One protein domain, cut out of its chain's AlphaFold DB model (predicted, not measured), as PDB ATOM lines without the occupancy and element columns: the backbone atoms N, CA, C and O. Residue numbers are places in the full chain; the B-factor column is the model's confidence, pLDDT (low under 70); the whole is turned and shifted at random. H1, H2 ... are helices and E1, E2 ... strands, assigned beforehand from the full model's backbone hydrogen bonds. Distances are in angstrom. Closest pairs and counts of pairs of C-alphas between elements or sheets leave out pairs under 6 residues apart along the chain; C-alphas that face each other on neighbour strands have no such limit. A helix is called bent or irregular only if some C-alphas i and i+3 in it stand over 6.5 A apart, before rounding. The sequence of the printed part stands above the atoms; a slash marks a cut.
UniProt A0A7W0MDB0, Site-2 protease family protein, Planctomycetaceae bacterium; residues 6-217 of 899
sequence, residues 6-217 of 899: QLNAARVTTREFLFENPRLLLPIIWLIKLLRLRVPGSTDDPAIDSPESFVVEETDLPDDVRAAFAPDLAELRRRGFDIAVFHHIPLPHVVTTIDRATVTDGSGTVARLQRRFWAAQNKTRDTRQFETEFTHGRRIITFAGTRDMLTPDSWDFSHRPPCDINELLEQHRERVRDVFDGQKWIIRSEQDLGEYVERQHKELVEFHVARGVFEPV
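What this domain is: This is residues 6 to 217 of the 899 residues of the protein "Site-2 protease family protein" of Planctomycetaceae bacterium (UniProt A0A7W0MDB0). A twisted sheet of six strands, E1 to E6, has helices over both faces: H3 and H4 cover one face, running along the strands, and the long H5 slants over the other. Away from the sheet, H1 and H2 form a small head at one end of the longest axis, and residues 35 to 62, with no named element, lead from this head to H3. The printed part has 212 residues with five named helices and seven named strands, in the order H1 H2 H3 E1 E2 E3 E4 E5 E6 H4 H5 E7, and its class is mixed, helices and strands. The sheet's order is E1 E2 E3 E4 E5 E6, mixed: antiparallel from E1 to E5, with E6 parallel to E5. The whole is compact and rounded, with a radius of gyration of the C-alphas of 17.3 A and spans of 51 by 40 by 30 A.

How they stand to each other: Start at residues 6 to 7, which pair antiparallel with residues 214 to 215 of E7, residues 214 to 216; E7 pairs with no named strand. Next come H1, residues 14 to 20, and H2, residues 23 to 34, close but not clearly touching: their closest C-alphas, those of Thr 14 and Ile 29, are 7.4 A apart. Neither helix is on the sheet. H3, residues 63 to 78, has a kink of 45 degrees near residue 71. The sheet follows with E1, residues 83 to 91; E2, 96 to 104; E3, 109 to 118; E4, 123 to 133; E5, 139 to 144; and E6, 155 to 160. E1 to E5 form a meander, each strand the antiparallel neighbour of the one before, and each step is a hairpin. Look for N 87 and O 100 at 2.8 A between E1 and E2, N 99 and O 115 at 2.8 A between E2 and E3, N 114 and O 127 at 3.0 A between E3 and E4, N 130 and O 142 at 2.9 A between E4 and E5, and N 158 and O 141 at 2.8 A between E5 and E6. H3 lies over E2 and E3 at a height over the sheet of 9.5 A; the C-alphas of Phe 69 and Leu 113 are its closest to E3, at 7.0 A. On the same face, H4, residues 165 to 178, lies over E4 and E5 at a height of 8.7 A, and the C-alphas of Thr 142 and His 172 are the closest of E5 and H4, at 5.7 A. H3 and H4 only just touch, with 3 pairs of C-alphas within 8 A, the closest being Asp 72 and Ile 165 at 6.5 A. On the opposite face, H5, residues 190 to 210, lies over E2 at a height of 6.8 A and runs slantwise to the strands, at 48 degrees to E2 on the local plane. With helices on both faces, the sheet is part of three layers. Every O i to N i+4 pair is within hydrogen-bond range in H4 and H5, against 2 of 3 in H1, 6 of 8 in H2 and 10 of 12 in H3.

Where its parts are: Find C-alpha 14 at (20.925, -25.368, 15.471), where H1 begins. H2 is irregular, with C-alphas 24 and 27 7.5 A apart, and H3, 22.1 A long, is only just irregular, with C-alphas 68 and 71 6.9 A apart. The strands E1, E2, E3 and E4 measure 26.1, 26.2, 29.3 and 31.8 A; H4 measures 20.0 A. H5 runs 30.2 A to C-alpha 210 at (21.678, -41.341, 23.250).

The domain as a whole: The C-alphas of Leu 35 and Arg 78, the two farthest apart, are 52.0 A apart, while those of Gln 6 and Val 217 are 6.1 A apart. The printed part has no cut. The links from H2 to H3 and from H4 to H5 are long. Mean pLDDT of the printed part is 85.7; 18 residues are under 70, among them 35 to 41 and 119 to 121.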
ATOM      1  N   GLN A   6      16.941 -33.652  32.440       82.69
ATOM      2  CA  GLN A   6      17.122 -32.241  32.126       82.69
ATOM      3  C   GLN A   6      17.629 -32.080  30.692       82.69
ATOM      4  O   GLN A   6      18.507 -32.818  30.241       82.69
ATOM      5  N   LEU A   7      17.104 -31.073  29.991       83.06
ATOM      6  CA  LEU A   7      17.548 -30.715  28.649       83.06
ATOM      7  C   LEU A   7      18.937 -30.052  28.677       83.06
ATOM      8  O   LEU A   7      19.139 -29.016  29.317       83.06
ATOM      9  N   ASN A   8      19.881 -30.607  27.921       84.94
ATOM     10  CA  ASN A   8      21.169 -29.985  27.637       84.94
ATOM     11  C   ASN A   8      21.105 -29.185  26.325       84.94
ATOM     12  O   ASN A   8      21.365 -29.696  25.234       84.94
ATOM     13  N   ALA A   9      20.799 -27.892  26.446       79.75
ATOM     14  CA  ALA A   9      20.667 -26.960  25.324       79.75
ATOM     15  C   ALA A   9      21.910 -26.882  24.411       79.75
ATOM     16  O   ALA A   9      21.780 -26.633  23.214       79.75
ATOM     17  N   ALA A  10      23.115 -27.147  24.928       79.00
ATOM     18  CA  ALA A  10      24.339 -27.142  24.123       79.00
ATOM     19  C   ALA A  10      24.413 -28.321  23.131       79.00
ATOM     20  O   ALA A  10      25.100 -28.230  22.112       79.00
ATOM     21  N   ARG A  11      23.703 -29.422  23.415       85.56
ATOM     22  CA  ARG A  11      23.637 -30.632  22.577       85.56
ATOM     23  C   ARG A  11      22.482 -30.607  21.571       85.56
ATOM     24  O   ARG A  11      22.466 -31.415  20.645       85.56
ATOM     25  N   VAL A  12      21.553 -29.659  21.706       86.94
ATOM     26  CA  VAL A  12      20.458 -29.436  20.752       86.94
ATOM     27  C   VAL A  12      21.014 -28.856  19.445       86.94
ATOM     28  O   VAL A  12      21.879 -27.974  19.435       86.94
ATOM     29  N   THR A  13      20.559 -29.354  18.297       87.44
ATOM     30  CA  THR A  13      21.059 -28.898  16.992       87.44
ATOM     31  C   THR A  13      20.583 -27.476  16.681       87.44
ATOM     32  O   THR A  13      19.567 -27.006  17.179       87.44
ATOM     33  N   THR A  14      21.324 -26.743  15.843       84.12
ATOM     34  CA  THR A  14      20.925 -25.368  15.471       84.12
ATOM     35  C   THR A  14      19.609 -25.379  14.689       84.12
ATOM     36  O   THR A  14      18.818 -24.451  14.795       84.12
ATOM     37  N   ARG A  15      19.353 -26.469  13.955       84.81
ATOM     38  CA  ARG A  15      18.089 -26.719  13.261       84.81
ATOM     39  C   ARG A  15      16.909 -26.820  14.231       84.81
ATOM     40  O   ARG A  15      15.882 -26.224  13.941       84.81
ATOM     41  N   GLU A  16      17.070 -27.517  15.358       85.75
ATOM     42  CA  GLU A  16      16.032 -27.633  16.399       85.75
ATOM     43  C   GLU A  16      15.699 -26.276  17.026       85.75
ATOM     44  O   GLU A  16      14.533 -25.907  17.091       85.75
ATOM     45  N   PHE A  17      16.708 -25.465  17.371       82.06
ATOM     46  CA  PHE A  17      16.457 -24.113  17.891       82.06
ATOM     47  C   PHE A  17      15.641 -23.240  16.930       82.06
ATOM     48  O   PHE A  17      14.816 -22.443  17.373       82.06
ATOM     49  N   LEU A  18      15.862 -23.391  15.624       82.69
ATOM     50  CA  LEU A  18      15.155 -22.641  14.590       82.69
ATOM     51  C   LEU A  18      13.727 -23.137  14.327       82.69
ATOM     52  O   LEU A  18      13.027 -22.497  13.543       82.69
ATOM     53  N   PHE A  19      13.278 -24.245  14.931       83.69
ATOM     54  CA  PHE A  19      11.886 -24.668  14.774       83.69
ATOM     55  C   PHE A  19      10.917 -23.698  15.457       83.69
ATOM     56  O   PHE A  19       9.885 -23.367  14.879       83.69
ATOM     57  N   GLU A  20      11.274 -23.191  16.641       73.62
ATOM     58  CA  GLU A  20      10.415 -22.289  17.422       73.62
ATOM     59  C   GLU A  20      10.901 -20.834  17.449       73.62
ATOM     60  O   GLU A  20      10.152 -19.942  17.850       73.62
ATOM     61  N   ASN A  21      12.141 -20.573  17.020       76.69
ATOM     62  CA  ASN A  21      12.769 -19.258  17.130       76.69
ATOM     63  C   ASN A  21      13.079 -18.633  15.759       76.69
ATOM     64  O   ASN A  21      13.529 -19.328  14.845       76.69
ATOM     65  N   PRO A  22      12.917 -17.303  15.607       77.50
ATOM     66  CA  PRO A  22      13.283 -16.608  14.379       77.50
ATOM     67  C   PRO A  22      14.800 -16.641  14.139       77.50
ATOM     68  O   PRO A  22      15.602 -16.604  15.073       77.50
ATOM     69  N   ARG A  23      15.201 -16.611  12.859       79.25
ATOM     70  CA  ARG A  23      16.618 -16.638  12.437       79.25
ATOM     71  C   ARG A  23      17.462 -15.495  13.016       79.25
ATOM     72  O   ARG A  23      18.669 -15.652  13.147       79.25
ATOM     73  N   LEU A  24      16.847 -14.379  13.407       75.50
ATOM     74  CA  LEU A  24      17.537 -13.242  14.029       75.50
ATOM     75  C   LEU A  24      18.211 -13.610  15.369       75.50
ATOM     76  O   LEU A  24      19.178 -12.969  15.761       75.50
ATOM     77  N   LEU A  25      17.751 -14.662  16.060       70.12
ATOM     78  CA  LEU A  25      18.326 -15.109  17.337       70.12
ATOM     79  C   LEU A  25      19.552 -16.029  17.175       70.12
ATOM     80  O   LEU A  25      20.093 -16.507  18.173       70.12
ATOM     81  N   LEU A  26      20.023 -16.270  15.944       78.31
ATOM     82  CA  LEU A  26      21.187 -17.121  15.665       78.31
ATOM     83  C   LEU A  26      22.458 -16.750  16.456       78.31
ATOM     84  O   LEU A  26      23.072 -17.679  16.984       78.31
ATOM     85  N   PRO A  27      22.841 -15.464  16.624       67.44
ATOM     86  CA  PRO A  27      24.016 -15.101  17.421       67.44
ATOM     87  C   PRO A  27      23.896 -15.541  18.886       67.44
ATOM     88  O   PRO A  27      24.848 -16.058  19.465       67.44
ATOM     89  N   ILE A  28      22.700 -15.421  19.470       66.88
ATOM     90  CA  ILE A  28      22.416 -15.842  20.849       66.88
ATOM     91  C   ILE A  28      22.460 -17.372  20.960       66.88
ATOM     92  O   ILE A  28      23.033 -17.909  21.906       66.88
ATOM     93  N   ILE A  29      21.907 -18.089  19.976       75.25
ATOM     94  CA  ILE A  29      21.962 -19.559  19.911       75.25
ATOM     95  C   ILE A  29      23.416 -20.045  19.802       75.25
ATOM     96  O   ILE A  29      23.799 -21.013  20.462       75.25
ATOM     97  N   TRP A  30      24.246 -19.372  18.999       77.00
ATOM     98  CA  TRP A  30      25.675 -19.675  18.883       77.00
ATOM     99  C   TRP A  30      26.413 -19.405  20.191       77.00
ATOM    100  O   TRP A  30      27.212 -20.239  20.610       77.00
ATOM    101  N   LEU A  31      26.086 -18.312  20.881       66.31
ATOM    102  CA  LEU A  31      26.654 -17.984  22.185       66.31
ATOM    103  C   LEU A  31      26.295 -19.033  23.251       66.31
ATOM    104  O   LEU A  31      27.174 -19.495  23.974       66.31
ATOM    105  N   ILE A  32      25.034 -19.484  23.308       67.06
ATOM    106  CA  ILE A  32      24.579 -20.568  24.204       67.06
ATOM    107  C   ILE A  32      25.390 -21.846  23.975       67.06
ATOM    108  O   ILE A  32      25.806 -22.499  24.936       67.06
ATOM    109  N   LYS A  33      25.641 -22.192  22.709       73.62
ATOM    110  CA  LYS A  33      26.438 -23.365  22.338       73.62
ATOM    111  C   LYS A  33      27.916 -23.210  22.674       73.62
ATOM    112  O   LYS A  33      28.491 -24.130  23.251       73.62
ATOM    113  N   LEU A  34      28.506 -22.060  22.349       70.44
ATOM    114  CA  LEU A  34      29.908 -21.738  22.623       70.44
ATOM    115  C   LEU A  34      30.200 -21.800  24.127       70.44
ATOM    116  O   LEU A  34      31.156 -22.442  24.552       70.44
ATOM    117  N   LEU A  35      29.320 -21.201  24.931       64.25
ATOM    118  CA  LEU A  35      29.441 -21.124  26.386       64.25
ATOM    119  C   LEU A  35      28.882 -22.359  27.116       64.25
ATOM    120  O   LEU A  35      28.884 -22.401  28.345       64.25
ATOM    121  N   ARG A  36      28.390 -23.365  26.376       67.69
ATOM    122  CA  ARG A  36      27.762 -24.592  26.903       67.69
ATOM    123  C   ARG A  36      26.698 -24.312  27.975       67.69
ATOM    124  O   ARG A  36      26.612 -25.023  28.980       67.69
ATOM    125  N   LEU A  37      25.897 -23.264  27.774       56.16
ATOM    126  CA  LEU A  37      24.908 -22.831  28.756       56.16
ATOM    127  C   LEU A  37      23.816 -23.892  28.912       56.16
ATOM    128  O   LEU A  37      23.201 -24.337  27.942       56.16
ATOM    129  N   ARG A  38      23.547 -24.272  30.163       61.31
ATOM    130  CA  ARG A  38      22.432 -25.154  30.517       61.31
ATOM    131  C   ARG A  38      21.170 -24.317  30.648       61.31
ATOM    132  O   ARG A  38      20.970 -23.645  31.658       61.31
ATOM    133  N   VAL A  39      20.330 -24.346  29.620       59.00
ATOM    134  CA  VAL A  39      19.048 -23.640  29.631       59.00
ATOM    135  C   VAL A  39      17.963 -24.612  30.100       59.00
ATOM    136  O   VAL A  39      17.765 -25.638  29.451       59.00
ATOM    137  N   PRO A  40      17.262 -24.336  31.213       57.16
ATOM    138  CA  PRO A  40      16.097 -25.121  31.585       57.16
ATOM    139  C   PRO A  40      14.990 -24.879  30.554       57.16
ATOM    140  O   PRO A  40      14.531 -23.752  30.375       57.16
ATOM    141  N   GLY A  41      14.565 -25.944  29.886       64.62
ATOM    142  CA  GLY A  41      13.453 -25.945  28.945       64.62
ATOM    143  C   GLY A  41      12.703 -27.261  29.075       64.62
ATOM    144  O   GLY A  41      13.319 -28.306  29.273       64.62
ATOM    145  N   SER A  42      11.378 -27.203  29.024       76.06
ATOM    146  CA  SER A  42      10.564 -28.396  28.794       76.06
ATOM    147  C   SER A  42      10.528 -28.692  27.289       76.06
ATOM    148  O   SER A  42      10.834 -27.810  26.481       76.06
ATOM    149  N   THR A  43      10.069 -29.876  26.913       84.69
ATOM    150  CA  THR A  43       9.780 -30.269  25.525       84.69
ATOM    151  C   THR A  43       8.317 -30.686  25.391       84.69
ATOM    152  O   THR A  43       7.638 -30.853  26.407       84.69
ATOM    153  N   ASP A  44       7.800 -30.785  24.163       82.31
ATOM    154  CA  ASP A  44       6.429 -31.264  23.935       82.31
ATOM    155  C   ASP A  44       6.238 -32.702  24.446       82.31
ATOM    156  O   ASP A  44       5.187 -33.013  24.997       82.31
ATOM    157  N   ASP A  45       7.262 -33.548  24.383       84.88
ATOM    158  CA  ASP A  45       7.264 -34.822  25.100       84.88
ATOM    159  C   ASP A  45       7.916 -34.677  26.482       84.88
ATOM    160  O   ASP A  45       8.943 -34.001  26.610       84.88
ATOM    161  N   PRO A  46       7.336 -35.268  27.542       87.62
ATOM    162  CA  PRO A  46       7.834 -35.080  28.896       87.62
ATOM    163  C   PRO A  46       9.203 -35.748  29.079       87.62
ATOM    164  O   PRO A  46       9.409 -36.903  28.726       87.62
ATOM    165  N   ALA A  47      10.156 -35.038  29.677       87.56
ATOM    166  CA  ALA A  47      11.501 -35.553  29.934       87.56
ATOM    167  C   ALA A  47      11.528 -36.443  31.198       87.56
ATOM    168  O   ALA A  47      12.119 -36.089  32.218       87.56
ATOM    169  N   ILE A  48      10.836 -37.581  31.145       89.38
ATOM    170  CA  ILE A  48      10.715 -38.594  32.211       89.38
ATOM    171  C   ILE A  48      10.979 -39.983  31.631       89.38
ATOM    172  O   ILE A  48      10.836 -40.168  30.430       89.38
ATOM    173  N   ASP A  49      11.352 -40.958  32.451       86.94
ATOM    174  CA  ASP A  49      11.557 -42.344  32.009       86.94
ATOM    175  C   ASP A  49      10.251 -43.071  31.663       86.94
ATOM    176  O   ASP A  49      10.243 -43.826  30.695       86.94
ATOM    177  N   SER A  50       9.162 -42.822  32.400       90.19
ATOM    178  CA  SER A  50       7.869 -43.483  32.181       90.19
ATOM    179  C   SER A  50       6.657 -42.594  32.522       90.19
ATOM    180  O   SER A  50       6.589 -42.046  33.632       90.19
ATOM    181  N   PRO A  51       5.675 -42.445  31.606       90.06
ATOM    182  CA  PRO A  51       4.400 -41.781  31.867       90.06
ATOM    183  C   PRO A  51       3.397 -42.631  32.661       90.06
ATOM    184  O   PRO A  51       2.459 -42.052  33.203       90.06
ATOM    185  N   GLU A  52       3.579 -43.951  32.778       88.31
ATOM    186  CA  GLU A  52       2.604 -44.878  33.388       88.31
ATOM    187  C   GLU A  52       2.173 -44.455  34.805       88.31
ATOM    188  O   GLU A  52       1.003 -44.516  35.174       88.31
ATOM    189  N   SER A  53       3.110 -43.922  35.595       85.00
ATOM    190  CA  SER A  53       2.833 -43.447  36.960       85.00
ATOM    191  C   SER A  53       1.992 -42.161  37.055       85.00
ATOM    192  O   SER A  53       1.672 -41.727  38.161       85.00
ATOM    193  N   PHE A  54       1.646 -41.551  35.918       90.38
ATOM    194  CA  PHE A  54       0.886 -40.302  35.812       90.38
ATOM    195  C   PHE A  54      -0.475 -40.472  35.130       90.38
ATOM    196  O   PHE A  54      -1.099 -39.472  34.760       90.38
ATOM    197  N   VAL A  55      -0.923 -41.714  34.933       92.56
ATOM    198  CA  VAL A  55      -2.262 -42.003  34.415       92.56
ATOM    199  C   VAL A  55      -3.315 -41.547  35.427       92.56
ATOM    200  O   VAL A  55      -3.194 -41.806  36.625       92.56
ATOM    201  N   VAL A  56      -4.334 -40.844  34.939       92.00
ATOM    202  CA  VAL A  56      -5.450 -40.312  35.734       92.00
ATOM    203  C   VAL A  56      -6.776 -40.588  35.036       92.00
ATOM    204  O   VAL A  56      -6.815 -40.792  33.823       92.00
ATOM    205  N   GLU A  57      -7.873 -40.549  35.786       91.12
ATOM    206  CA  GLU A  57      -9.220 -40.579  35.210       91.12
ATOM    207  C   GLU A  57      -9.550 -39.239  34.528       91.12
ATOM    208  O   GLU A  57      -9.050 -38.182  34.923       91.12
ATOM    209  N   GLU A  58     -10.448 -39.239  33.532       89.62
ATOM    210  CA  GLU A  58     -10.861 -38.004  32.835       89.62
ATOM    211  C   GLU A  58     -11.407 -36.947  33.807       89.62
ATOM    212  O   GLU A  58     -11.205 -35.750  33.601       89.62
ATOM    213  N   THR A  59     -12.079 -37.373  34.883       88.06
ATOM    214  CA  THR A  59     -12.643 -36.480  35.907       88.06
ATOM    215  C   THR A  59     -11.591 -35.803  36.776       88.06
ATOM    216  O   THR A  59     -11.866 -34.731  37.312       88.06
ATOM    217  N   ASP A  60     -10.404 -36.397  36.888       88.44
ATOM    218  CA  ASP A  60      -9.325 -35.917  37.753       88.44
ATOM    219  C   ASP A  60      -8.404 -34.914  37.042       88.44
ATOM    220  O   ASP A  60      -7.596 -34.241  37.685       88.44
ATOM    221  N   LEU A  61      -8.546 -34.759  35.720       89.38
ATOM    222  CA  LEU A  61      -7.885 -33.685  34.980       89.38
ATOM    223  C   LEU A  61      -8.358 -32.308  35.474       89.38
ATOM    224  O   LEU A  61      -9.541 -32.159  35.775       89.38
ATOM    225  N   PRO A  62      -7.504 -31.271  35.488       88.31
ATOM    226  CA  PRO A  62      -7.910 -29.913  35.855       88.31
ATOM    227  C   PRO A  62      -9.090 -29.375  35.024       88.31
ATOM    228  O   PRO A  62      -9.200 -29.647  33.826       88.31
ATOM    229  N   ASP A  63      -9.972 -28.581  35.642       87.69
ATOM    230  CA  ASP A  63     -11.206 -28.077  35.013       87.69
ATOM    231  C   ASP A  63     -10.950 -27.328  33.692       87.69
ATOM    232  O   ASP A  63     -11.700 -27.479  32.725       87.69
ATOM    233  N   ASP A  64      -9.876 -26.541  33.632       85.12
ATOM    234  CA  ASP A  64      -9.477 -25.775  32.452       85.12
ATOM    235  C   ASP A  64      -8.964 -26.676  31.316       85.12
ATOM    236  O   ASP A  64      -9.227 -26.399  30.141       85.12
ATOM    237  N   VAL A  65      -8.266 -27.764  31.656       90.75
ATOM    238  CA  VAL A  65      -7.803 -28.797  30.719       90.75
ATOM    239  C   VAL A  65      -8.997 -29.569  30.166       90.75
ATOM    240  O   VAL A  65      -9.127 -29.701  28.947       90.75
ATOM    241  N   ARG A  66      -9.924 -30.007  31.031       91.94
ATOM    242  CA  ARG A  66     -11.149 -30.705  30.606       91.94
ATOM    243  C   ARG A  66     -11.983 -29.842  29.666       91.94
ATOM    244  O   ARG A  66     -12.405 -30.318  28.615       91.94
ATOM    245  N   ALA A  67     -12.169 -28.562  29.995       89.94
ATOM    246  CA  ALA A  67     -12.898 -27.621  29.145       89.94
ATOM    247  C   ALA A  67     -12.259 -27.458  27.755       89.94
ATOM    248  O   ALA A  67     -12.967 -27.280  26.764       89.94
ATOM    249  N   ALA A  68     -10.932 -27.542  27.670       90.50
ATOM    250  CA  ALA A  68     -10.209 -27.398  26.416       90.50
ATOM    251  C   ALA A  68     -10.182 -28.654  25.550       90.50
ATOM    252  O   ALA A  68     -10.243 -28.546  24.328       90.50
ATOM    253  N   PHE A  69     -10.099 -29.835  26.165       95.00
ATOM    254  CA  PHE A  69     -10.144 -31.103  25.437       95.00
ATOM    255  C   PHE A  69     -11.567 -31.488  25.023       95.00
ATOM    256  O   PHE A  69     -11.735 -32.174  24.019       95.00
ATOM    257  N   ALA A  70     -12.591 -31.017  25.741       93.62
ATOM    258  CA  ALA A  70     -13.996 -31.337  25.494       93.62
ATOM    259  C   ALA A  70     -14.456 -31.251  24.019       93.62
ATOM    260  O   ALA A  70     -15.058 -32.225  23.560       93.62
ATOM    261  N   PRO A  71     -14.213 -30.164  23.252       94.06
ATOM    262  CA  PRO A  71     -14.680 -30.080  21.866       94.06
ATOM    263  C   PRO A  71     -14.042 -31.140  20.957       94.06
ATOM    264  O   PRO A  71     -14.751 -31.802  20.200       94.06
ATOM    265  N   ASP A  72     -12.727 -31.344  21.071       94.75
ATOM    266  CA  ASP A  72     -11.987 -32.303  20.248       94.75
ATOM    267  C   ASP A  72     -12.313 -33.752  20.649       94.75
ATOM    268  O   ASP A  72     -12.546 -34.595  19.784       94.75
ATOM    269  N   LEU A  73     -12.418 -34.047  21.952       94.94
ATOM    270  CA  LEU A  73     -12.824 -35.368  22.451       94.94
ATOM    271  C   LEU A  73     -14.253 -35.724  22.039       94.94
ATOM    272  O   LEU A  73     -14.518 -36.874  21.694       94.94
ATOM    273  N   ALA A  74     -15.176 -34.759  22.051       94.19
ATOM    274  CA  ALA A  74     -16.541 -34.984  21.589       94.19
ATOM    275  C   ALA A  74     -16.574 -35.359  20.099       94.19
ATOM    276  O   ALA A  74     -17.298 -36.281  19.719       94.19
ATOM    277  N   GLU A  75     -15.777 -34.695  19.256       94.75
ATOM    278  CA  GLU A  75     -15.669 -35.060  17.840       94.75
ATOM    279  C   GLU A  75     -15.015 -36.429  17.645       94.75
ATOM    280  O   GLU A  75     -15.546 -37.257  16.908       94.75
ATOM    281  N   LEU A  76     -13.911 -36.705  18.336       95.19
ATOM    282  CA  LEU A  76     -13.205 -37.983  18.250       95.19
ATOM    283  C   LEU A  76     -14.115 -39.158  18.648       95.19
ATOM    284  O   LEU A  76     -14.210 -40.138  17.905       95.19
ATOM    285  N   ARG A  77     -14.881 -39.022  19.738       95.06
ATOM    286  CA  ARG A  77     -15.893 -40.008  20.167       95.06
ATOM    287  C   ARG A  77     -16.981 -40.216  19.112       95.06
ATOM    288  O   ARG A  77     -17.321 -41.351  18.793       95.06
ATOM    289  N   ARG A  78     -17.474 -39.149  18.462       94.19
ATOM    290  CA  ARG A  78     -18.425 -39.278  17.331       94.19
ATOM    291  C   ARG A  78     -17.866 -40.094  16.162       94.19
ATOM    292  O   ARG A  78     -18.641 -40.645  15.382       94.19
ATOM    293  N   ARG A  79     -16.541 -40.163  16.022       91.06
ATOM    294  CA  ARG A  79     -15.832 -40.914  14.977       91.06
ATOM    295  C   ARG A  79     -15.380 -42.309  15.424       91.06
ATOM    296  O   ARG A  79     -14.718 -42.981  14.636       91.06
ATOM    297  N   GLY A  80     -15.756 -42.740  16.629       91.38
ATOM    298  CA  GLY A  80     -15.459 -44.066  17.173       91.38
ATOM    299  C   GLY A  80     -14.158 -44.162  17.967       91.38
ATOM    300  O   GLY A  80     -13.730 -45.272  18.257       91.38
ATOM    301  N   PHE A  81     -13.509 -43.041  18.312       94.56
ATOM    302  CA  PHE A  81     -12.342 -43.034  19.204       94.56
ATOM    303  C   PHE A  81     -12.788 -43.140  20.670       94.56
ATOM    304  O   PHE A  81     -12.808 -42.146  21.399       94.56
ATOM    305  N   ASP A  82     -13.185 -44.344  21.075       89.56
ATOM    306  CA  ASP A  82     -13.830 -44.595  22.370       89.56
ATOM    307  C   ASP A  82     -12.867 -45.108  23.455       89.56
ATOM    308  O   ASP A  82     -13.171 -45.002  24.642       89.56
ATOM    309  N   ILE A  83     -11.701 -45.641  23.075       92.44
ATOM    310  CA  ILE A  83     -10.678 -46.117  24.020       92.44
ATOM    311  C   ILE A  83      -9.735 -44.952  24.325       92.44
ATOM    312  O   ILE A  83      -9.128 -44.414  23.398       92.44
ATOM    313  N   ALA A  84      -9.593 -44.571  25.596       94.00
ATOM    314  CA  ALA A  84      -8.864 -43.376  26.018       94.00
ATOM    315  C   ALA A  84      -7.954 -43.641  27.224       94.00
ATOM    316  O   ALA A  84      -8.332 -44.388  28.113       94.00
ATOM    317  N   VAL A  85      -6.796 -42.978  27.270       95.38
ATOM    318  CA  VAL A  85      -5.912 -42.895  28.445       95.38
ATOM    319  C   VAL A  85      -5.527 -41.433  28.661       95.38
ATOM    320  O   VAL A  85      -5.078 -40.750  27.726       95.38
ATOM    321  N   PHE A  86      -5.662 -40.953  29.896       95.75
ATOM    322  CA  PHE A  86      -5.349 -39.577  30.276       95.75
ATOM    323  C   PHE A  86      -4.129 -39.523  31.188       95.75
ATOM    324  O   PHE A  86      -3.932 -40.394  32.025       95.75
ATOM    325  N   HIS A  87      -3.305 -38.490  31.020       95.19
ATOM    326  CA  HIS A  87      -2.130 -38.267  31.854       95.19
ATOM    327  C   HIS A  87      -2.101 -36.836  32.378       95.19
ATOM    328  O   HIS A  87      -2.321 -35.896  31.608       95.19
ATOM    329  N   HIS A  88      -1.743 -36.688  33.653       93.31
ATOM    330  CA  HIS A  88      -1.415 -35.412  34.286       93.31
ATOM    331  C   HIS A  88       0.040 -35.448  34.761       93.31
ATOM    332  O   HIS A  88       0.358 -36.054  35.784       93.31
ATOM    333  N   ILE A  89       0.940 -34.821  34.001       91.62
ATOM    334  CA  ILE A  89       2.388 -34.954  34.190       91.62
ATOM    335  C   ILE A  89       2.971 -33.625  34.684       91.62
ATOM    336  O   ILE A  89       3.345 -32.763  33.876       91.62
ATOM    337  N   PRO A  90       3.084 -33.421  36.008       84.75
ATOM    338  CA  PRO A  90       3.807 -32.284  36.549       84.75
ATOM    339  C   PRO A  90       5.317 -32.495  36.373       84.75
ATOM    340  O   PRO A  90       5.876 -33.509  36.790       84.75
ATOM    341  N   LEU A  91       6.008 -31.503  35.803       79.75
ATOM    342  CA  LEU A  91       7.467 -31.458  35.652       79.75
ATOM    343  C   LEU A  91       8.033 -30.275  36.460       79.75
ATOM    344  O   LEU A  91       8.301 -29.198  35.908       79.75
ATOM    345  N   PRO A  92       8.247 -30.432  37.781       67.12
ATOM    346  CA  PRO A  92       8.567 -29.302  38.655       67.12
ATOM    347  C   PRO A  92       9.938 -28.675  38.380       67.12
ATOM    348  O   PRO A  92      10.115 -27.462  38.498       67.12
ATOM    349  N   HIS A  93      10.906 -29.480  37.930       65.81
ATOM    350  CA  HIS A  93      12.261 -29.035  37.594       65.81
ATOM    351  C   HIS A  93      12.272 -27.955  36.489       65.81
ATOM    352  O   HIS A  93      13.091 -27.030  36.527       65.81
ATOM    353  N   VAL A  94      11.296 -27.999  35.576       70.44
ATOM    354  CA  VAL A  94      11.082 -27.029  34.483       70.44
ATOM    355  C   VAL A  94       9.805 -26.197  34.651       70.44
ATOM    356  O   VAL A  94       9.471 -25.410  33.769       70.44
ATOM    357  N   VAL A  95       9.112 -26.312  35.793       72.81
ATOM    358  CA  VAL A  95       7.889 -25.553  36.131       72.81
ATOM    359  C   VAL A  95       6.855 -25.622  34.997       72.81
ATOM    360  O   VAL A  95       6.314 -24.613  34.541       72.81
ATOM    361  N   THR A  96       6.668 -26.830  34.472       80.44
ATOM    362  CA  THR A  96       5.763 -27.112  33.357       80.44
ATOM    363  C   THR A  96       4.858 -28.267  33.745       80.44
ATOM    364  O   THR A  96       5.337 -29.233  34.329       80.44
ATOM    365  N   THR A  97       3.583 -28.189  33.391       89.44
ATOM    366  CA  THR A  97       2.663 -29.327  33.470       89.44
ATOM    367  C   THR A  97       2.263 -29.724  32.058       89.44
ATOM    368  O   THR A  97       2.026 -28.851  31.218       89.44
ATOM    369  N   ILE A  98       2.268 -31.025  31.775       92.44
ATOM    370  CA  ILE A  98       1.815 -31.582  30.502       92.44
ATOM    371  C   ILE A  98       0.613 -32.468  30.791       92.44
ATOM    372  O   ILE A  98       0.730 -33.490  31.462       92.44
ATOM    373  N   ASP A  99      -0.530 -32.066  30.254       95.12
ATOM    374  CA  ASP A  99      -1.768 -32.820  30.292       95.12
ATOM    375  C   ASP A  99      -2.016 -33.430  28.919       95.12
ATOM    376  O   ASP A  99      -1.864 -32.764  27.888       95.12
ATOM    377  N   ARG A 100      -2.383 -34.708  28.889       95.31
ATOM    378  CA  ARG A 100      -2.472 -35.468  27.642       95.31
ATOM    379  C   ARG A 100      -3.699 -36.366  27.651       95.31
ATOM    380  O   ARG A 100      -3.872 -37.150  28.575       95.31
ATOM    381  N   ALA A 101      -4.496 -36.299  26.592       95.88
ATOM    382  CA  ALA A 101      -5.527 -37.281  26.285       95.88
ATOM    383  C   ALA A 101      -5.090 -38.060  25.044       95.88
ATOM    384  O   ALA A 101      -4.916 -37.478  23.972       95.88
ATOM    385  N   THR A 102      -4.879 -39.365  25.188       95.94
ATOM    386  CA  THR A 102      -4.568 -40.255  24.065       95.94
ATOM    387  C   THR A 102      -5.777 -41.145  23.827       95.94
ATOM    388  O   THR A 102      -6.223 -41.802  24.760       95.94
ATOM    389  N   VAL A 103      -6.322 -41.153  22.611       95.81
ATOM    390  CA  VAL A 103      -7.541 -41.896  22.267       95.81
ATOM    391  C   VAL A 103      -7.366 -42.691  20.976       95.81
ATOM    392  O   VAL A 103      -6.618 -42.283  20.093       95.81
ATOM    393  N   THR A 104      -8.049 -43.822  20.823       95.06
ATOM    394  CA  THR A 104      -7.981 -44.659  19.611       95.06
ATOM    395  C   THR A 104      -9.351 -45.190  19.208       95.06
ATOM    396  O   THR A 104     -10.209 -45.428  20.056       95.06
ATOM    397  N   ASP A 105      -9.537 -45.394  17.901       91.06
ATOM    398  CA  ASP A 105     -10.715 -46.038  17.306       91.06
ATOM    399  C   ASP A 105     -10.612 -47.571  17.236       91.06
ATOM    400  O   ASP A 105     -11.439 -48.250  16.626       91.06
ATOM    401  N   GLY A 106      -9.542 -48.127  17.804       86.19
ATOM    402  CA  GLY A 106      -9.244 -49.551  17.785       86.19
ATOM    403  C   GLY A 106      -8.811 -50.107  16.425       86.19
ATOM    404  O   GLY A 106      -8.496 -51.290  16.319       86.19
ATOM    405  N   SER A 107      -8.722 -49.272  15.383       83.38
ATOM    406  CA  SER A 107      -8.232 -49.654  14.047       83.38
ATOM    407  C   SER A 107      -6.703 -49.573  13.908       83.38
ATOM    408  O   SER A 107      -6.154 -49.879  12.845       83.38
ATOM    409  N   GLY A 108      -6.021 -49.145  14.977       84.62
ATOM    410  CA  GLY A 108      -4.586 -48.850  15.001       84.62
ATOM    411  C   GLY A 108      -4.235 -47.382  14.744       84.62
ATOM    412  O   GLY A 108      -3.054 -47.055  14.655       84.62
ATOM    413  N   THR A 109      -5.237 -46.502  14.628       92.56
ATOM    414  CA  THR A 109      -5.036 -45.045  14.577       92.56
ATOM    415  C   THR A 109      -5.196 -44.466  15.980       92.56
ATOM    416  O   THR A 109      -6.196 -44.722  16.651       92.56
ATOM    417  N   VAL A 110      -4.235 -43.663  16.424       95.31
ATOM    418  CA  VAL A 110      -4.228 -43.019  17.741       95.31
ATOM    419  C   VAL A 110      -4.271 -41.511  17.554       95.31
ATOM    420  O   VAL A 110      -3.488 -40.959  16.791       95.31
ATOM    421  N   ALA A 111      -5.178 -40.834  18.245       96.00
ATOM    422  CA  ALA A 111      -5.193 -39.386  18.369       96.00
ATOM    423  C   ALA A 111      -4.601 -38.991  19.721       96.00
ATOM    424  O   ALA A 111      -4.873 -39.627  20.739       96.00
ATOM    425  N   ARG A 112      -3.823 -37.914  19.755       95.06
ATOM    426  CA  ARG A 112      -3.327 -37.328  20.995       95.06
ATOM    427  C   ARG A 112      -3.610 -35.837  21.021       95.06
ATOM    428  O   ARG A 112      -3.181 -35.085  20.145       95.06
ATOM    429  N   LEU A 113      -4.327 -35.436  22.061       95.00
ATOM    430  CA  LEU A 113      -4.528 -34.053  22.456       95.00
ATOM    431  C   LEU A 113      -3.581 -33.772  23.608       95.00
ATOM    432  O   LEU A 113      -3.480 -34.564  24.547       95.00
ATOM    433  N   GLN A 114      -2.879 -32.655  23.534       94.12
ATOM    434  CA  GLN A 114      -1.939 -32.291  24.573       94.12
ATOM    435  C   GLN A 114      -2.022 -30.809  24.866       94.12
ATOM    436  O   GLN A 114      -1.954 -29.984  23.954       94.12
ATOM    437  N   ARG A 115      -2.090 -30.496  26.155       93.12
ATOM    438  CA  ARG A 115      -1.974 -29.155  26.694       93.12
ATOM    439  C   ARG A 115      -0.717 -29.081  27.533       93.12
ATOM    440  O   ARG A 115      -0.496 -29.872  28.442       93.12
ATOM    441  N   ARG A 116       0.099 -28.084  27.236       90.75
ATOM    442  CA  ARG A 116       1.305 -27.775  27.983       90.75
ATOM    443  C   ARG A 116       1.144 -26.427  28.654       90.75
ATOM    444  O   ARG A 116       0.874 -25.433  27.983       90.75
ATOM    445  N   PHE A 117       1.323 -26.396  29.966       85.94
ATOM    446  CA  PHE A 117       1.219 -25.192  30.774       85.94
ATOM    447  C   PHE A 117       2.575 -24.825  31.372       85.94
ATOM    448  O   PHE A 117       3.139 -25.571  32.172       85.94
ATOM    449  N   TRP A 118       3.097 -23.656  31.006       79.75
ATOM    450  CA  TRP A 118       4.286 -23.077  31.628       79.75
ATOM    451  C   TRP A 118       3.858 -22.147  32.756       79.75
ATOM    452  O   TRP A 118       3.589 -20.963  32.523       79.75
ATOM    453  N   ALA A 119       3.858 -22.656  33.988       67.00
ATOM    454  CA  ALA A 119       3.439 -21.893  35.163       67.00
ATOM    455  C   ALA A 119       4.268 -20.607  35.354       67.00
ATOM    456  O   ALA A 119       3.718 -19.558  35.674       67.00
ATOM    457  N   ALA A 120       5.574 -20.641  35.059       59.62
ATOM    458  CA  ALA A 120       6.438 -19.459  35.162       59.62
ATOM    459  C   ALA A 120       6.095 -18.334  34.162       59.62
ATOM    460  O   ALA A 120       6.435 -17.179  34.401       59.62
ATOM    461  N   GLN A 121       5.464 -18.662  33.029       58.84
ATOM    462  CA  GLN A 121       5.111 -17.701  31.972       58.84
ATOM    463  C   GLN A 121       3.604 -17.426  31.909       58.84
ATOM    464  O   GLN A 121       3.180 -16.597  31.109       58.84
ATOM    465  N   ASN A 122       2.807 -18.142  32.709       73.44
ATOM    466  CA  ASN A 122       1.355 -18.226  32.583       73.44
ATOM    467  C   ASN A 122       0.902 -18.431  31.124       73.44
ATOM    468  O   ASN A 122       0.005 -17.755  30.621       73.44
ATOM    469  N   LYS A 123       1.598 -19.325  30.417       80.12
ATOM    470  CA  LYS A 123       1.381 -19.607  28.997       80.12
ATOM    471  C   LYS A 123       0.861 -21.028  28.852       80.12
ATOM    472  O   LYS A 123       1.389 -21.935  29.491       80.12
ATOM    473  N   THR A 124      -0.116 -21.224  27.978       87.44
ATOM    474  CA  THR A 124      -0.566 -22.544  27.533       87.44
ATOM    475  C   THR A 124      -0.220 -22.756  26.062       87.44
ATOM    476  O   THR A 124      -0.096 -21.804  25.285       87.44
ATOM    477  N   ARG A 125      -0.034 -24.014  25.672       87.81
ATOM    478  CA  ARG A 125       0.049 -24.441  24.276       87.81
ATOM    479  C   ARG A 125      -0.706 -25.740  24.127       87.81
ATOM    480  O   ARG A 125      -0.386 -26.717  24.800       87.81
ATOM    481  N   ASP A 126      -1.634 -25.732  23.186       90.00
ATOM    482  CA  ASP A 126      -2.433 -26.893  22.845       90.00
ATOM    483  C   ASP A 126      -1.966 -27.426  21.492       90.00
ATOM    484  O   ASP A 126      -1.751 -26.667  20.545       90.00
ATOM    485  N   THR A 127      -1.773 -28.736  21.418       90.44
ATOM    486  CA  THR A 127      -1.297 -29.441  20.224       90.44
ATOM    487  C   THR A 127      -2.170 -30.656  19.970       90.44
ATOM    488  O   THR A 127      -2.744 -31.237  20.897       90.44
ATOM    489  N   ARG A 128      -2.293 -31.013  18.693       93.25
ATOM    490  CA  ARG A 128      -3.101 -32.139  18.226       93.25
ATOM    491  C   ARG A 128      -2.242 -32.998  17.323       93.25
ATOM    492  O   ARG A 128      -1.527 -32.465  16.472       93.25
ATOM    493  N   GLN A 129      -2.335 -34.309  17.469       94.12
ATOM    494  CA  GLN A 129      -1.647 -35.225  16.572       94.12
ATOM    495  C   GLN A 129      -2.420 -36.509  16.339       94.12
ATOM    496  O   GLN A 129      -3.157 -36.964  17.210       94.12
ATOM    497  N   PHE A 130      -2.204 -37.094  15.166       95.19
ATOM    498  CA  PHE A 130      -2.612 -38.455  14.850       95.19
ATOM    499  C   PHE A 130      -1.397 -39.306  14.525       95.19
ATOM    500  O   PHE A 130      -0.448 -38.846  13.887       95.19
ATOM    501  N   GLU A 131      -1.455 -40.560  14.942       93.19
ATOM    502  CA  GLU A 131      -0.381 -41.523  14.813       93.19
ATOM    503  C   GLU A 131      -0.920 -42.871  14.341       93.19
ATOM    504  O   GLU A 131      -2.002 -43.301  14.738       93.19
ATOM    505  N   THR A 132      -0.138 -43.561  13.516       92.00
ATOM    506  CA  THR A 132      -0.367 -44.965  13.164       92.00
ATOM    507  C   THR A 132       0.977 -45.686  13.164       92.00
ATOM    508  O   THR A 132       1.907 -45.268  12.468       92.00
ATOM    509  N   GLU A 133       1.085 -46.773  13.928       89.31
ATOM    510  CA  GLU A 133       2.268 -47.640  13.969       89.31
ATOM    511  C   GLU A 133       2.030 -48.927  13.169       89.31
ATOM    512  O   GLU A 133       0.971 -49.559  13.252       89.31
ATOM    513  N   PHE A 134       3.038 -49.329  12.398       88.44
ATOM    514  CA  PHE A 134       3.035 -50.563  11.624       88.44
ATOM    515  C   PHE A 134       3.857 -51.643  12.332       88.44
ATOM    516  O   PHE A 134       4.846 -51.366  13.004       88.44
ATOM    517  N   THR A 135       3.487 -52.906  12.127       82.56
ATOM    518  CA  THR A 135       4.136 -54.098  12.716       82.56
ATOM    519  C   THR A 135       5.640 -54.211  12.451       82.56
ATOM    520  O   THR A 135       6.326 -54.940  13.155       82.56
ATOM    521  N   HIS A 136       6.160 -53.506  11.445       81.00
ATOM    522  CA  HIS A 136       7.579 -53.495  11.080       81.00
ATOM    523  C   HIS A 136       8.357 -52.352  11.771       81.00
ATOM    524  O   HIS A 136       9.502 -52.087  11.421       81.00
ATOM    525  N   GLY A 137       7.740 -51.658  12.737       77.19
ATOM    526  CA  GLY A 137       8.368 -50.625  13.571       77.19
ATOM    527  C   GLY A 137       8.363 -49.212  12.977       77.19
ATOM    528  O   GLY A 137       8.784 -48.270  13.642       77.19
ATOM    529  N   ARG A 138       7.872 -49.028  11.744       85.38
ATOM    530  CA  ARG A 138       7.688 -47.694  11.154       85.38
ATOM    531  C   ARG A 138       6.428 -47.042  11.720       85.38
ATOM    532  O   ARG A 138       5.385 -47.691  11.823       85.38
ATOM    533  N   ARG A 139       6.503 -45.750  12.042       89.62
ATOM    534  CA  ARG A 139       5.372 -44.962  12.556       89.62
ATOM    535  C   ARG A 139       5.146 -43.738  11.681       89.62
ATOM    536  O   ARG A 139       6.102 -43.092  11.273       89.62
ATOM    537  N   ILE A 140       3.888 -43.410  11.412       91.69
ATOM    538  CA  ILE A 140       3.501 -42.165  10.741       91.69
ATOM    539  C   ILE A 140       2.862 -41.259  11.780       91.69
ATOM    540  O   ILE A 140       1.964 -41.700  12.495       91.69
ATOM    541  N   ILE A 141       3.303 -40.004  11.845       92.12
ATOM    542  CA  ILE A 141       2.750 -38.993  12.750       92.12
ATOM    543  C   ILE A 141       2.361 -37.762  11.941       92.12
ATOM    544  O   ILE A 141       3.171 -37.227  11.186       92.12
ATOM    545  N   THR A 142       1.130 -37.293  12.112       93.69
ATOM    546  CA  THR A 142       0.658 -36.019  11.563       93.69
ATOM    547  C   THR A 142       0.359 -35.079  12.722       93.69
ATOM    548  O   THR A 142      -0.529 -35.353  13.523       93.69
ATOM    549  N   PHE A 143       1.104 -33.980  12.814       92.38
ATOM    550  CA  PHE A 143       1.109 -33.075  13.962       92.38
ATOM    551  C   PHE A 143       0.674 -31.664  13.564       92.38
ATOM    552  O   PHE A 143       1.264 -31.063  12.660       92.38
ATOM    553  N   ALA A 144      -0.324 -31.125  14.264       90.38
ATOM    554  CA  ALA A 144      -0.786 -29.747  14.132       90.38
ATOM    555  C   ALA A 144      -0.252 -28.890  15.289       90.38
ATOM    556  O   ALA A 144      -0.741 -28.955  16.421       90.38
ATOM    557  N   GLY A 145       0.745 -28.059  14.989       83.81
ATOM    558  CA  GLY A 145       1.451 -27.212  15.958       83.81
ATOM    559  C   GLY A 145       2.923 -27.077  15.588       83.81
ATOM    560  O   GLY A 145       3.400 -27.847  14.774       83.81
ATOM    561  N   THR A 146       3.673 -26.115  16.125       79.94
ATOM    562  CA  THR A 146       5.102 -25.929  15.785       79.94
ATOM    563  C   THR A 146       5.958 -27.109  16.258       79.94
ATOM    564  O   THR A 146       5.725 -27.635  17.339       79.94
ATOM    565  N   ARG A 147       6.935 -27.557  15.463       81.19
ATOM    566  CA  ARG A 147       7.849 -28.635  15.879       81.19
ATOM    567  C   ARG A 147       8.765 -28.143  17.010       81.19
ATOM    568  O   ARG A 147       9.274 -27.037  16.908       81.19
ATOM    569  N   ASP A 148       9.002 -28.969  18.027       81.31
ATOM    570  CA  ASP A 148       9.906 -28.642  19.147       81.31
ATOM    571  C   ASP A 148      11.261 -29.371  18.992       81.31
ATOM    572  O   ASP A 148      12.313 -28.747  18.860       81.31
ATOM    573  N   MET A 149      11.240 -30.706  18.848       87.12
ATOM    574  CA  MET A 149      12.446 -31.553  18.838       87.12
ATOM    575  C   MET A 149      12.594 -32.418  17.571       87.12
ATOM    576  O   MET A 149      11.653 -32.622  16.790       87.12
ATOM    577  N   LEU A 150      13.806 -32.937  17.326       89.31
ATOM    578  CA  LEU A 150      13.998 -34.045  16.379       89.31
ATOM    579  C   LEU A 150      13.408 -35.344  16.936       89.31
ATOM    580  O   LEU A 150      13.347 -35.532  18.143       89.31
ATOM    581  N   THR A 151      13.040 -36.249  16.039       87.81
ATOM    582  CA  THR A 151      12.439 -37.557  16.337       87.81
ATOM    583  C   THR A 151      13.313 -38.673  15.752       87.81
ATOM    584  O   THR A 151      14.137 -38.368  14.882       87.81
ATOM    585  N   PRO A 152      13.151 -39.936  16.188       90.19
ATOM    586  CA  PRO A 152      13.816 -41.085  15.572       90.19
ATOM    587  C   PRO A 152      13.542 -41.192  14.064       90.19
ATOM    588  O   PRO A 152      12.470 -40.804  13.597       90.19
ATOM    589  N   ASP A 153      14.475 -41.776  13.307       85.69
ATOM    590  CA  ASP A 153      14.330 -41.961  11.850       85.69
ATOM    591  C   ASP A 153      13.203 -42.948  11.480       85.69
ATOM    592  O   ASP A 153      12.670 -42.904  10.372       85.69
ATOM    593  N   SER A 154      12.800 -43.813  12.419       84.06
ATOM    594  CA  SER A 154      11.632 -44.702  12.314       84.06
ATOM    595  C   SER A 154      10.296 -43.939  12.289       84.06
ATOM    596  O   SER A 154       9.268 -44.515  11.915       84.06
ATOM    597  N   TRP A 155      10.289 -42.658  12.683       89.06
ATOM    598  CA  TRP A 155       9.095 -41.820  12.780       89.06
ATOM    599  C   TRP A 155       8.983 -40.895  11.566       89.06
ATOM    600  O   TRP A 155       9.665 -39.874  11.449       89.06
ATOM    601  N   ASP A 156       8.055 -41.219  10.674       88.25
ATOM    602  CA  ASP A 156       7.686 -40.396   9.530       88.25
ATOM    603  C   ASP A 156       6.757 -39.256   9.981       88.25
ATOM    604  O   ASP A 156       5.529 -39.382  10.028       88.25
ATOM    605  N   PHE A 157       7.377 -38.147  10.388       87.69
ATOM    606  CA  PHE A 157       6.705 -37.013  11.016       87.69
ATOM    607  C   PHE A 157       6.329 -35.928   9.993       87.69
ATOM    608  O   PHE A 157       7.195 -35.311   9.367       87.69
ATOM    609  N   SER A 158       5.034 -35.638   9.862       87.06
ATOM    610  CA  SER A 158       4.480 -34.587   9.007       87.06
ATOM    611  C   SER A 158       3.912 -33.445   9.841       87.06
ATOM    612  O   SER A 158       3.068 -33.643  10.713       87.06
ATOM    613  N   HIS A 159       4.379 -32.233   9.556       85.31
ATOM    614  CA  HIS A 159       3.982 -31.014  10.251       85.31
ATOM    615  C   HIS A 159       2.911 -30.262   9.464       85.31
ATOM    616  O   HIS A 159       3.024 -30.112   8.244       85.31
ATOM    617  N   ARG A 160       1.887 -29.775  10.170       84.62
ATOM    618  CA  ARG A 160       0.815 -28.952   9.614       84.62
ATOM    619  C   ARG A 160       0.615 -27.685  10.456       84.62
ATOM    620  O   ARG A 160       0.832 -27.713  11.674       84.62
ATOM    621  N   PRO A 161       0.199 -26.564   9.837       80.50
ATOM    622  CA  PRO A 161      -0.324 -25.424  10.579       80.50
ATOM    623  C   PRO A 161      -1.460 -25.862  11.517       80.50
ATOM    624  O   PRO A 161      -2.100 -26.878  11.244       80.50
ATOM    625  N   PRO A 162      -1.738 -25.114  12.598       81.00
ATOM    626  CA  PRO A 162      -2.888 -25.395  13.450       81.00
ATOM    627  C   PRO A 162      -4.178 -25.475  12.620       81.00
ATOM    628  O   PRO A 162      -4.560 -24.494  11.982       81.00
ATOM    629  N   CYS A 163      -4.826 -26.637  12.624       84.19
ATOM    630  CA  CYS A 163      -6.066 -26.910  11.903       84.19
ATOM    631  C   CYS A 163      -7.056 -27.680  12.790       84.19
ATOM    632  O   CYS A 163      -6.726 -28.084  13.910       84.19
ATOM    633  N   ASP A 164      -8.284 -27.833  12.295       87.88
ATOM    634  CA  ASP A 164      -9.338 -28.586  12.975       87.88
ATOM    635  C   ASP A 164      -8.985 -30.079  13.094       87.88
ATOM    636  O   ASP A 164      -8.309 -30.649  12.231       87.88
ATOM    637  N   ILE A 165      -9.479 -30.738  14.148       91.81
ATOM    638  CA  ILE A 165      -9.196 -32.153  14.417       91.81
ATOM    639  C   ILE A 165      -9.677 -33.080  13.284       91.81
ATOM    640  O   ILE A 165      -9.028 -34.090  13.010       91.81
ATOM    641  N   ASN A 166     -10.756 -32.731  12.570       91.62
ATOM    642  CA  ASN A 166     -11.241 -33.516  11.429       91.62
ATOM    643  C   ASN A 166     -10.343 -33.378  10.207       91.62
ATOM    644  O   ASN A 166     -10.064 -34.364   9.525       91.62
ATOM    645  N   GLU A 167      -9.910 -32.151   9.924       92.12
ATOM    646  CA  GLU A 167      -9.001 -31.877   8.816       92.12
ATOM    647  C   GLU A 167      -7.680 -32.625   9.027       92.12
ATOM    648  O   GLU A 167      -7.175 -33.282   8.116       92.12
ATOM    649  N   LEU A 168      -7.168 -32.608  10.262       94.06
ATOM    650  CA  LEU A 168      -5.960 -33.332  10.635       94.06
ATOM    651  C   LEU A 168      -6.122 -34.857  10.508       94.06
ATOM    652  O   LEU A 168      -5.201 -35.530  10.037       94.06
ATOM    653  N   LEU A 169      -7.285 -35.403  10.887       93.69
ATOM    654  CA  LEU A 169      -7.594 -36.830  10.747       93.69
ATOM    655  C   LEU A 169      -7.617 -37.270   9.280       93.69
ATOM    656  O   LEU A 169      -7.042 -38.309   8.949       93.69
ATOM    657  N   GLU A 170      -8.263 -36.505   8.396       92.75
ATOM    658  CA  GLU A 170      -8.330 -36.862   6.973       92.75
ATOM    659  C   GLU A 170      -6.939 -36.821   6.336       92.75
ATOM    660  O   GLU A 170      -6.524 -37.790   5.701       92.75
ATOM    661  N   GLN A 171      -6.159 -35.774   6.618       91.44
ATOM    662  CA  GLN A 171      -4.772 -35.672   6.153       91.44
ATOM    663  C   GLN A 171      -3.893 -36.816   6.679       91.44
ATOM    664  O   GLN A 171      -3.014 -37.315   5.971       91.44
ATOM    665  N   HIS A 172      -4.108 -37.255   7.923       93.81
ATOM    666  CA  HIS A 172      -3.414 -38.420   8.466       93.81
ATOM    667  C   HIS A 172      -3.807 -39.704   7.729       93.81
ATOM    668  O   HIS A 172      -2.935 -40.477   7.336       93.81
ATOM    669  N   ARG A 173      -5.103 -39.919   7.479       91.75
ATOM    670  CA  ARG A 173      -5.603 -41.089   6.742       91.75
ATOM    671  C   ARG A 173      -5.118 -41.124   5.297       91.75
ATOM    672  O   ARG A 173      -4.786 -42.199   4.807       91.75
ATOM    673  N   GLU A 174      -5.058 -39.983   4.617       91.00
ATOM    674  CA  GLU A 174      -4.415 -39.848   3.304       91.00
ATOM    675  C   GLU A 174      -2.953 -40.291   3.361       91.00
ATOM    676  O   GLU A 174      -2.570 -41.216   2.652       91.00
ATOM    677  N   ARG A 175      -2.163 -39.754   4.297       88.75
ATOM    678  CA  ARG A 175      -0.744 -40.118   4.420       88.75
ATOM    679  C   ARG A 175      -0.528 -41.598   4.751       88.75
ATOM    680  O   ARG A 175       0.379 -42.224   4.212       88.75
ATOM    681  N   VAL A 176      -1.364 -42.172   5.614       89.00
ATOM    682  CA  VAL A 176      -1.328 -43.607   5.938       89.00
ATOM    683  C   VAL A 176      -1.697 -44.470   4.724       89.00
ATOM    684  O   VAL A 176      -1.151 -45.562   4.578       89.00
ATOM    685  N   ARG A 177      -2.592 -43.999   3.840       86.88
ATOM    686  CA  ARG A 177      -2.907 -44.665   2.561       86.88
ATOM    687  C   ARG A 177      -1.762 -44.562   1.554       86.88
ATOM    688  O   ARG A 177      -1.510 -45.532   0.851       86.88
ATOM    689  N   ASP A 178      -1.068 -43.429   1.502       82.56
ATOM    690  CA  ASP A 178       0.030 -43.203   0.554       82.56
ATOM    691  C   ASP A 178       1.283 -44.028   0.886       82.56
ATOM    692  O   ASP A 178       2.036 -44.420  -0.003       82.56
ATOM    693  N   VAL A 179       1.507 -44.315   2.170       74.31
ATOM    694  CA  VAL A 179       2.698 -45.012   2.685       74.31
ATOM    695  C   VAL A 179       2.351 -46.460   3.084       74.31
ATOM    696  O   VAL A 179       2.895 -46.985   4.047       74.31
ATOM    697  N   PHE A 180       1.411 -47.111   2.384       64.69
ATOM    698  CA  PHE A 180       0.831 -48.412   2.767       64.69
ATOM    699  C   PHE A 180       1.833 -49.584   2.693       64.69
ATOM    700  O   PHE A 180       1.801 -50.397   1.772       64.69
ATOM    701  N   ASP A 181       2.716 -49.676   3.685       62.53
ATOM    702  CA  ASP A 181       3.796 -50.660   3.772       62.53
ATOM    703  C   ASP A 181       3.685 -51.480   5.071       62.53
ATOM    704  O   ASP A 181       4.453 -51.318   6.020       62.53
ATOM    705  N   GLY A 182       2.657 -52.335   5.141       72.50
ATOM    706  CA  GLY A 182       2.530 -53.368   6.177       72.50
ATOM    707  C   GLY A 182       1.232 -53.358   6.990       72.50
ATOM    708  O   GLY A 182       0.331 -52.540   6.807       72.50
ATOM    709  N   GLN A 183       1.123 -54.319   7.912       83.56
ATOM    710  CA  GLN A 183      -0.023 -54.454   8.814       83.56
ATOM    711  C   GLN A 183       0.089 -53.458   9.978       83.56
ATOM    712  O   GLN A 183       1.147 -53.372  10.604       83.56
ATOM    713  N   LYS A 184      -1.000 -52.740  10.286       87.31
ATOM    714  CA  LYS A 184      -1.095 -51.830  11.441       87.31
ATOM    715  C   LYS A 184      -1.101 -52.596  12.763       87.31
ATOM    716  O   LYS A 184      -1.658 -53.694  12.840       87.31
ATOM    717  N   TRP A 185      -0.542 -51.995  13.807       82.94
ATOM    718  CA  TRP A 185      -0.719 -52.485  15.171       82.94
ATOM    719  C   TRP A 185      -2.139 -52.169  15.654       82.94
ATOM    720  O   TRP A 185      -2.556 -51.016  15.631       82.94
ATOM    721  N   ILE A 186      -2.903 -53.184  16.060       86.88
ATOM    722  CA  ILE A 186      -4.297 -53.016  16.499       86.88
ATOM    723  C   ILE A 186      -4.316 -52.844  18.019       86.88
ATOM    724  O   ILE A 186      -3.749 -53.669  18.731       86.88
ATOM    725  N   ILE A 187      -5.002 -51.810  18.503       88.38
ATOM    726  CA  ILE A 187      -5.127 -51.475  19.927       88.38
ATOM    727  C   ILE A 187      -6.559 -51.808  20.348       88.38
ATOM    728  O   ILE A 187      -7.490 -51.192  19.844       88.38
ATOM    729  N   ARG A 188      -6.777 -52.828  21.186       86.00
ATOM    730  CA  ARG A 188      -8.130 -53.373  21.436       86.00
ATOM    731  C   ARG A 188      -8.684 -53.034  22.812       86.00
ATOM    732  O   ARG A 188      -9.864 -53.271  23.059       86.00
ATOM    733  N   SER A 189      -7.851 -52.507  23.694       90.62
ATOM    734  CA  SER A 189      -8.197 -52.180  25.069       90.62
ATOM    735  C   SER A 189      -7.442 -50.945  25.550       90.62
ATOM    736  O   SER A 189      -6.476 -50.504  24.926       90.62
ATOM    737  N   GLU A 190      -7.881 -50.395  26.678       88.50
ATOM    738  CA  GLU A 190      -7.185 -49.305  27.364       88.50
ATOM    739  C   GLU A 190      -5.772 -49.717  27.806       88.50
ATOM    740  O   GLU A 190      -4.832 -48.942  27.662       88.50
ATOM    741  N   GLN A 191      -5.598 -50.973  28.233       88.69
ATOM    742  CA  GLN A 191      -4.285 -51.530  28.553       88.69
ATOM    743  C   GLN A 191      -3.366 -51.552  27.321       88.69
ATOM    744  O   GLN A 191      -2.235 -51.081  27.402       88.69
ATOM    745  N   ASP A 192      -3.860 -52.021  26.167       89.75
ATOM    746  CA  ASP A 192      -3.081 -52.012  24.918       89.75
ATOM    747  C   ASP A 192      -2.679 -50.579  24.519       89.75
ATOM    748  O   ASP A 192      -1.610 -50.362  23.942       89.75
ATOM    749  N   LEU A 193      -3.541 -49.592  24.805       92.31
ATOM    750  CA  LEU A 193      -3.268 -48.180  24.539       92.31
ATOM    751  C   LEU A 193      -2.213 -47.619  25.503       92.31
ATOM    752  O   LEU A 193      -1.334 -46.878  25.068       92.31
ATOM    753  N   GLY A 194      -2.263 -47.997  26.781       91.38
ATOM    754  CA  GLY A 194      -1.232 -47.670  27.769       91.38
ATOM    755  C   GLY A 194       0.137 -48.235  27.380       91.38
ATOM    756  O   GLY A 194       1.116 -47.493  27.326       91.38
ATOM    757  N   GLU A 195       0.198 -49.513  26.993       90.25
ATOM    758  CA  GLU A 195       1.427 -50.161  26.509       90.25
ATOM    759  C   GLU A 195       1.971 -49.498  25.231       90.25
ATOM    760  O   GLU A 195       3.186 -49.336  25.072       90.25
ATOM    761  N   TYR A 196       1.082 -49.072  24.325       90.88
ATOM    762  CA  TYR A 196       1.453 -48.292  23.143       90.88
ATOM    763  C   TYR A 196       2.111 -46.956  23.529       90.88
ATOM    764  O   TYR A 196       3.179 -46.624  23.004       90.88
ATOM    765  N   VAL A 197       1.502 -46.206  24.455       92.25
ATOM    766  CA  VAL A 197       2.024 -44.914  24.932       92.25
ATOM    767  C   VAL A 197       3.386 -45.091  25.600       92.25
ATOM    768  O   VAL A 197       4.312 -44.346  25.276       92.25
ATOM    769  N   GLU A 198       3.533 -46.087  26.472       92.00
ATOM    770  CA  GLU A 198       4.787 -46.377  27.177       92.00
ATOM    771  C   GLU A 198       5.916 -46.720  26.195       92.00
ATOM    772  O   GLU A 198       7.009 -46.154  26.262       92.00
ATOM    773  N   ARG A 199       5.646 -47.601  25.219       90.06
ATOM    774  CA  ARG A 199       6.636 -48.004  24.208       90.06
ATOM    775  C   ARG A 199       7.113 -46.818  23.376       90.06
ATOM    776  O   ARG A 199       8.315 -46.652  23.178       90.06
ATOM    777  N   GLN A 200       6.179 -46.001  22.891       89.94
ATOM    778  CA  GLN A 200       6.502 -44.806  22.115       89.94
ATOM    779  C   GLN A 200       7.333 -43.818  22.940       89.94
ATOM    780  O   GLN A 200       8.320 -43.272  22.445       89.94
ATOM    781  N   HIS A 201       6.915 -43.572  24.181       92.31
ATOM    782  CA  HIS A 201       7.586 -42.641  25.076       92.31
ATOM    783  C   HIS A 201       9.035 -43.061  25.324       92.31
ATOM    784  O   HIS A 201       9.958 -42.263  25.161       92.31
ATOM    785  N   LYS A 202       9.238 -44.345  25.629       91.06
ATOM    786  CA  LYS A 202      10.559 -44.918  25.875       91.06
ATOM    787  C   LYS A 202      11.483 -44.811  24.661       91.06
ATOM    788  O   LYS A 202      12.620 -44.373  24.818       91.06
ATOM    789  N   GLU A 203      10.997 -45.132  23.458       91.12
ATOM    790  CA  GLU A 203      11.769 -45.008  22.208       91.12
ATOM    791  C   GLU A 203      12.284 -43.570  22.000       91.12
ATOM    792  O   GLU A 203      13.451 -43.348  21.665       91.12
ATOM    793  N   LEU A 204      11.427 -42.576  22.247       90.44
ATOM    794  CA  LEU A 204      11.775 -41.165  22.093       90.44
ATOM    795  C   LEU A 204      12.777 -40.686  23.156       90.44
ATOM    796  O   LEU A 204      13.735 -39.975  22.838       90.44
ATOM    797  N   VAL A 205      12.574 -41.072  24.417       90.81
ATOM    798  CA  VAL A 205      13.478 -40.722  25.520       90.81
ATOM    799  C   VAL A 205      14.855 -41.341  25.300       90.81
ATOM    800  O   VAL A 205      15.856 -40.631  25.388       90.81
ATOM    801  N   GLU A 206      14.925 -42.626  24.942       91.69
ATOM    802  CA  GLU A 206      16.183 -43.316  24.637       91.69
ATOM    803  C   GLU A 206      16.935 -42.637  23.483       91.69
ATOM    804  O   GLU A 206      18.146 -42.422  23.576       91.69
ATOM    805  N   PHE A 207      16.224 -42.201  22.438       92.81
ATOM    806  CA  PHE A 207      16.802 -41.422  21.341       92.81
ATOM    807  C   PHE A 207      17.434 -40.102  21.816       92.81
ATOM    808  O   PHE A 207      18.554 -39.764  21.417       92.81
ATOM    809  N   HIS A 208      16.767 -39.346  22.692       92.06
ATOM    810  CA  HIS A 208      17.310 -38.086  23.212       92.06
ATOM    811  C   HIS A 208      18.433 -38.275  24.237       92.06
ATOM    812  O   HIS A 208      19.373 -37.472  24.259       92.06
ATOM    813  N   VAL A 209      18.381 -39.338  25.039       91.25
ATOM    814  CA  VAL A 209      19.460 -39.719  25.959       91.25
ATOM    815  C   VAL A 209      20.707 -40.129  25.173       91.25
ATOM    816  O   VAL A 209      21.796 -39.632  25.458       91.25
ATOM    817  N   ALA A 210      20.564 -40.937  24.116       91.75
ATOM    818  CA  ALA A 210      21.678 -41.341  23.250       91.75
ATOM    819  C   ALA A 210      22.370 -40.143  22.572       91.75
ATOM    820  O   ALA A 210      23.583 -40.141  22.366       91.75
ATOM    821  N   ARG A 211      21.611 -39.083  22.272       91.50
ATOM    822  CA  ARG A 211      22.126 -37.820  21.717       91.50
ATOM    823  C   ARG A 211      22.763 -36.898  22.766       91.50
ATOM    824  O   ARG A 211      23.299 -35.849  22.405       91.50
ATOM    825  N   GLY A 212      22.690 -37.251  24.051       87.00
ATOM    826  CA  GLY A 212      23.119 -36.404  25.167       87.00
ATOM    827  C   GLY A 212      22.267 -35.145  25.340       87.00
ATOM    828  O   GLY A 212      22.714 -34.182  25.955       87.00
ATOM    829  N   VAL A 213      21.069 -35.118  24.749       88.56
ATOM    830  CA  VAL A 213      20.118 -34.007  24.875       88.56
ATOM    831  C   VAL A 213      19.349 -34.126  26.186       88.56
ATOM    832  O   VAL A 213      19.120 -33.110  26.836       88.56
ATOM    833  N   PHE A 214      18.985 -35.346  26.584       90.06
ATOM    834  CA  PHE A 214      18.397 -35.643  27.889       90.06
ATOM    835  C   PHE A 214      19.467 -36.216  28.816       90.06
ATOM    836  O   PHE A 214      20.036 -37.273  28.547       90.06
ATOM    837  N   GLU A 215      19.739 -35.511  29.911       85.56
ATOM    838  CA  GLU A 215      20.669 -35.947  30.954       85.56
ATOM    839  C   GLU A 215      19.888 -36.293  32.226       85.56
ATOM    840  O   GLU A 215      18.998 -35.530  32.610       85.56
ATOM    841  N   PRO A 216      20.175 -37.422  32.897       83.12
ATOM    842  CA  PRO A 216      19.445 -37.810  34.095       83.12
ATOM    843  C   PRO A 216      19.644 -36.770  35.197       83.12
ATOM    844  O   PRO A 216      20.771 -36.379  35.514       83.12
ATOM    845  N   VAL A 217      18.546 -36.337  35.812       74.50
ATOM    846  CA  VAL A 217      18.608 -35.496  37.007       74.50
ATOM    847  C   VAL A 217      19.131 -36.367  38.161       74.50
ATOM    848  O   VAL A 217      18.536 -37.412  38.437       74.50
TER     849      VAL A 217